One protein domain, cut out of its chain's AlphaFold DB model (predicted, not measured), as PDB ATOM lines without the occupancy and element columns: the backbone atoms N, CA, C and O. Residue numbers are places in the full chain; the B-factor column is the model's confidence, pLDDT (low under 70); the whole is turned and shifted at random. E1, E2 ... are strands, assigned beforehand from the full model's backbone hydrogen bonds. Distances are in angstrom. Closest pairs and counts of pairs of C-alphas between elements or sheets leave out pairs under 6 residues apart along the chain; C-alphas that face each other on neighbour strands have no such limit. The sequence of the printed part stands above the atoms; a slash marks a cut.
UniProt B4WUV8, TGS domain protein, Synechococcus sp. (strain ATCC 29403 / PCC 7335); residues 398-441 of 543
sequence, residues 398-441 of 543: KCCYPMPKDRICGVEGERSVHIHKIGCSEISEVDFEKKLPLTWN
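This is residues 398 to 441 of the 543 residues of the protein "TGS domain protein" of Synechococcus sp. (strain ATCC 29403 / PCC 7335) (UniProt B4WUV8). A small domain with little regular structure: a strongly twisted three-stranded sheet, formed by the hairpin E1 and E2 with E3 beside E1, and a long loop, residues 422 to 434, leading from E2 round to E3. The 44 printed residues hold no named helix and three strands, in sheet order E2 - E1 - E3, antiparallel; the class is all strand, with 17 residues in named elements. It is compact, radius of gyration of the C-alphas 9.8 A, spanning 24 by 21 by 18 A.

E1, residues 408 to 412, is the inner strand. E2, residues 416 to 421, is its antiparallel neighbour at 150 degrees; N 411 and O 418 are 2.8 A apart, within hydrogen-bond range. E3, residues 435 to 440, is antiparallel to E1 at 136 degrees, with N 410 and O 436 at 2.8 A. E2 and E3 are only just apart, closest C-alphas 8.1 A.

E1 begins at C-alpha 408 (131.543, 128.070, 119.170) and measures 13.3 A; E2 measures 16.5 A. E3, 15.6 A, ends at C-alpha 440 (133.171, 125.645, 111.901).

The C-alphas farthest apart, Glu 429 and Asn 441, are 27.3 A apart. E1 to E2 is a tight link, E2 to E3 a long one. The printed part has no cut, and no printed residue is under 70 in pLDDT.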
ATOM      1  N   LYS A 398     119.130 125.817 120.652       85.88
ATOM      2  CA  LYS A 398     118.003 126.754 120.484       85.88
ATOM      3  C   LYS A 398     118.116 128.020 121.343       85.88
ATOM      4  O   LYS A 398     117.398 128.977 121.085       85.88
ATOM      5  N   CYS A 399     118.988 128.044 122.354       86.50
ATOM      6  CA  CYS A 399     119.146 129.207 123.233       86.50
ATOM      7  C   CYS A 399     119.949 130.346 122.585       86.50
ATOM      8  O   CYS A 399     119.617 131.511 122.774       86.50
ATOM      9  N   CYS A 400     120.982 130.030 121.795       84.88
ATOM     10  CA  CYS A 400     121.888 131.032 121.223       84.88
ATOM     11  C   CYS A 400     122.040 130.969 119.695       84.88
ATOM     12  O   CYS A 400     122.673 131.864 119.138       84.88
ATOM     13  N   TYR A 401     121.458 129.962 119.023       88.19
ATOM     14  CA  TYR A 401     121.488 129.767 117.563       88.19
ATOM     15  C   TYR A 401     122.855 130.087 116.928       88.19
ATOM     16  O   TYR A 401     122.944 131.019 116.120       88.19
ATOM     17  N   PRO A 402     123.934 129.371 117.298       87.81
ATOM     18  CA  PRO A 402     125.242 129.581 116.691       87.81
ATOM     19  C   PRO A 402     125.199 129.277 115.196       87.81
ATOM     20  O   PRO A 402     124.722 128.220 114.789       87.81
ATOM     21  N   MET A 403     125.696 130.213 114.395       90.06
ATOM     22  CA  MET A 403     125.761 130.147 112.937       90.06
ATOM     23  C   MET A 403     127.222 130.094 112.471       90.06
ATOM     24  O   MET A 403     128.117 130.493 113.226       90.06
ATOM     25  N   PRO A 404     127.481 129.661 111.225       85.75
ATOM     26  CA  PRO A 404     128.807 129.736 110.629       85.75
ATOM     27  C   PRO A 404     129.427 131.124 110.821       85.75
ATOM     28  O   PRO A 404     128.743 132.139 110.674       85.75
ATOM     29  N   LYS A 405     130.725 131.152 111.155       84.31
ATOM     30  CA  LYS A 405     131.528 132.334 111.555       84.31
ATOM     31  C   LYS A 405     131.393 132.784 113.015       84.31
ATOM     32  O   LYS A 405     132.216 133.581 113.462       84.31
ATOM     33  N   ASP A 406     130.435 132.268 113.785       88.62
ATOM     34  CA  ASP A 406     130.435 132.473 115.237       88.62
ATOM     35  C   ASP A 406     131.567 131.677 115.901       88.62
ATOM     36  O   ASP A 406     131.906 130.573 115.473       88.62
ATOM     37  N   ARG A 407     132.114 132.190 117.007       88.12
ATOM     38  CA  ARG A 407     132.977 131.384 117.880       88.12
ATOM     39  C   ARG A 407     132.110 130.422 118.688       88.12
ATOM     40  O   ARG A 407     131.190 130.873 119.378       88.12
ATOM     41  N   ILE A 408     132.401 129.125 118.618       90.94
ATOM     42  CA  ILE A 408     131.543 128.070 119.170       90.94
ATOM     43  C   ILE A 408     132.267 127.152 120.157       90.94
ATOM     44  O   ILE A 408     133.491 127.070 120.186       90.94
ATOM     45  N   CYS A 409     131.478 126.457 120.968       86.56
ATOM     46  CA  CYS A 409     131.898 125.326 121.791       86.56
ATOM     47  C   CYS A 409     130.789 124.265 121.788       86.56
ATOM     48  O   CYS A 409     129.617 124.588 121.579       86.56
ATOM     49  N   GLY A 410     131.162 123.005 121.975       86.25
ATOM     50  CA  GLY A 410     130.235 121.890 122.136       86.25
ATOM     51  C   GLY A 410     130.022 121.582 123.608       86.25
ATOM     52  O   GLY A 410     130.960 121.669 124.387       86.25
ATOM     53  N   VAL A 411     128.811 121.204 123.991       85.31
ATOM     54  CA  VAL A 411     128.518 120.619 125.302       85.31
ATOM     55  C   VAL A 411     128.055 119.189 125.074       85.31
ATOM     56  O   VAL A 411     127.091 118.966 124.334       85.31
ATOM     57  N   GLU A 412     128.762 118.227 125.662       81.00
ATOM     58  CA  GLU A 412     128.395 116.812 125.583       81.00
ATOM     59  C   GLU A 412     127.101 116.538 126.362       81.00
ATOM     60  O   GLU A 412     126.967 116.885 127.534       81.00
ATOM     61  N   GLY A 413     126.139 115.913 125.689       75.38
ATOM     62  CA  GLY A 413     124.980 115.259 126.286       75.38
ATOM     63  C   GLY A 413     125.069 113.739 126.118       75.38
ATOM     64  O   GLY A 413     126.055 113.216 125.608       75.38
ATOM     65  N   GLU A 414     124.017 113.011 126.497       72.06
ATOM     66  CA  GLU A 414     124.048 111.537 126.531       72.06
ATOM     67  C   GLU A 414     124.335 110.873 125.171       72.06
ATOM     68  O   GLU A 414     125.009 109.848 125.110       72.06
ATOM     69  N   ARG A 415     123.793 111.420 124.073       75.25
ATOM     70  CA  ARG A 415     123.950 110.881 122.700       75.25
ATOM     71  C   ARG A 415     124.138 111.968 121.638       75.25
ATOM     72  O   ARG A 415     124.042 111.708 120.436       75.25
ATOM     73  N   SER A 416     124.379 113.200 122.071       79.50
ATOM     74  CA  SER A 416     124.503 114.358 121.195       79.50
ATOM     75  C   SER A 416     125.444 115.394 121.783       79.50
ATOM     76  O   SER A 416     125.576 115.501 122.995       79.50
ATOM     77  N   VAL A 417     126.059 116.189 120.918       83.81
ATOM     78  CA  VAL A 417     126.819 117.376 121.303       83.81
ATOM     79  C   VAL A 417     126.041 118.600 120.848       83.81
ATOM     80  O   VAL A 417     125.716 118.759 119.669       83.81
ATOM     81  N   HIS A 418     125.724 119.456 121.811       85.94
ATOM     82  CA  HIS A 418     124.997 120.696 121.601       85.94
ATOM     83  C   HIS A 418     125.986 121.834 121.355       85.94
ATOM     84  O   HIS A 418     126.844 122.112 122.185       85.94
ATOM     85  N   ILE A 419     125.889 122.489 120.204       89.75
ATOM     86  CA  ILE A 419     126.774 123.581 119.801       89.75
ATOM     87  C   ILE A 419     126.195 124.890 120.335       89.75
ATOM     88  O   ILE A 419     125.048 125.235 120.035       89.75
ATOM     89  N   HIS A 420     127.007 125.631 121.086       89.75
ATOM     90  CA  HIS A 420     126.698 126.941 121.658       89.75
ATOM     91  C   HIS A 420     127.692 128.003 121.181       89.75
ATOM     92  O   HIS A 420     128.836 127.693 120.849       89.75
ATOM     93  N   LYS A 421     127.289 129.280 121.208       90.69
ATOM     94  CA  LYS A 421     128.239 130.398 121.098       90.69
ATOM     95  C   LYS A 421     129.098 130.484 122.359       90.69
ATOM     96  O   LYS A 421     128.591 130.303 123.468       90.69
ATOM     97  N   ILE A 422     130.374 130.829 122.200       86.88
ATOM     98  CA  ILE A 422     131.236 131.171 123.338       86.88
ATOM     99  C   ILE A 422     130.638 132.399 124.043       86.88
ATOM    100  O   ILE A 422     130.389 133.419 123.404       86.88
ATOM    101  N   GLY A 423     130.384 132.286 125.351       84.00
ATOM    102  CA  GLY A 423     129.727 133.327 126.154       84.00
ATOM    103  C   GLY A 423     128.204 133.188 126.289       84.00
ATOM    104  O   GLY A 423     127.547 134.119 126.745       84.00
ATOM    105  N   CYS A 424     127.616 132.053 125.896       89.50
ATOM    106  CA  CYS A 424     126.197 131.777 126.128       89.50
ATOM    107  C   CYS A 424     125.892 131.620 127.634       89.50
ATOM    108  O   CYS A 424     126.537 130.829 128.320       89.50
ATOM    109  N   SER A 425     124.887 132.353 128.130       87.25
ATOM    110  CA  SER A 425     124.467 132.359 129.541       87.25
ATOM    111  C   SER A 425     123.999 130.993 130.042       87.25
ATOM    112  O   SER A 425     124.287 130.629 131.169       87.25
ATOM    113  N   GLU A 426     123.353 130.198 129.188       86.38
ATOM    114  CA  GLU A 426     122.846 128.861 129.550       86.38
ATOM    115  C   GLU A 426     123.951 127.844 129.867       86.38
ATOM    116  O   GLU A 426     123.675 126.772 130.394       86.38
ATOM    117  N   ILE A 427     125.203 128.141 129.509       86.00
ATOM    118  CA  ILE A 427     126.342 127.240 129.720       86.00
ATOM    119  C   ILE A 427     127.428 127.875 130.589       86.00
ATOM    120  O   ILE A 427     128.549 127.361 130.636       86.00
ATOM    121  N   SER A 428     127.139 128.993 131.263       81.38
ATOM    122  CA  SER A 428     128.111 129.647 132.147       81.38
ATOM    123  C   SER A 428     128.497 128.757 133.327       81.38
ATOM    124  O   SER A 428     129.666 128.730 133.694       81.38
ATOM    125  N   GLU A 429     127.542 127.988 133.855       81.50
ATOM    126  CA  GLU A 429     127.711 127.113 135.026       81.50
ATOM    127  C   GLU A 429     128.160 125.685 134.672       81.50
ATOM    128  O   GLU A 429     128.440 124.885 135.556       81.50
ATOM    129  N   VAL A 430     128.246 125.345 133.381       81.12
ATOM    130  CA  VAL A 430     128.695 124.018 132.940       81.12
ATOM    131  C   VAL A 430     130.213 123.899 133.097       81.12
ATOM    132  O   VAL A 430     130.957 124.755 132.598       81.12
ATOM    133  N   ASP A 431     130.655 122.809 133.727       78.62
ATOM    134  CA  ASP A 431     132.069 122.476 133.936       78.62
ATOM    135  C   ASP A 431     132.881 122.534 132.636       78.62
ATOM    136  O   ASP A 431     132.416 122.136 131.563       78.62
ATOM    137  N   PHE A 432     134.130 122.999 132.732       74.75
ATOM    138  CA  PHE A 432     135.021 123.123 131.575       74.75
ATOM    139  C   PHE A 432     135.312 121.771 130.905       74.75
ATOM    140  O   PHE A 432     135.415 121.708 129.687       74.75
ATOM    141  N   GLU A 433     135.365 120.681 131.674       74.44
ATOM    142  CA  GLU A 433     135.638 119.328 131.166       74.44
ATOM    143  C   GLU A 433     134.533 118.784 130.248       74.44
ATOM    144  O   GLU A 433     134.803 117.944 129.395       74.44
ATOM    145  N   LYS A 434     133.299 119.292 130.370       74.56
ATOM    146  CA  LYS A 434     132.161 118.921 129.507       74.56
ATOM    147  C   LYS A 434     132.052 119.797 128.256       74.56
ATOM    148  O   LYS A 434     131.140 119.605 127.446       74.56
ATOM    149  N   LYS A 435     132.938 120.791 128.115       80.75
ATOM    150  CA  LYS A 435     132.981 121.718 126.983       80.75
ATOM    151  C   LYS A 435     134.046 121.273 125.988       80.75
ATOM    152  O   LYS A 435     135.236 121.273 126.278       80.75
ATOM    153  N   LEU A 436     133.609 120.969 124.775       82.75
ATOM    154  CA  LEU A 436     134.473 120.625 123.657       82.75
ATOM    155  C   LEU A 436     134.822 121.882 122.846       82.75
ATOM    156  O   LEU A 436     133.915 122.619 122.438       82.75
ATOM    157  N   PRO A 437     136.108 122.151 122.566       80.75
ATOM    158  CA  PRO A 437     136.489 123.203 121.635       80.75
ATOM    159  C   PRO A 437     136.097 122.787 120.213       80.75
ATOM    160  O   PRO A 437     136.566 121.775 119.700       80.75
ATOM    161  N   LEU A 438     135.234 123.576 119.570       85.94
ATOM    162  CA  LEU A 438     134.728 123.299 118.227       85.94
ATOM    163  C   LEU A 438     135.035 124.464 117.284       85.94
ATOM    164  O   LEU A 438     135.049 125.621 117.700       85.94
ATOM    165  N   THR A 439     135.252 124.170 116.004       83.94
ATOM    166  CA  THR A 439     135.419 125.188 114.953       83.94
ATOM    167  C   THR A 439     134.575 124.837 113.737       83.94
ATOM    168  O   THR A 439     134.492 123.674 113.349       83.94
ATOM    169  N   TRP A 440     133.940 125.837 113.127       86.12
ATOM    170  CA  TRP A 440     133.171 125.645 111.901       86.12
ATOM    171  C   TRP A 440     134.052 125.190 110.744       86.12
ATOM    172  O   TRP A 440     135.152 125.698 110.554       86.12
ATOM    173  N   ASN A 441     133.517 124.279 109.944       84.56
ATOM    174  CA  ASN A 441     134.135 123.793 108.714       84.56
ATOM    175  C   ASN A 441     133.101 123.698 107.574       84.56
ATOM    176  O   ASN A 441     133.292 123.012 106.576       84.56
TER     177      ASN A 441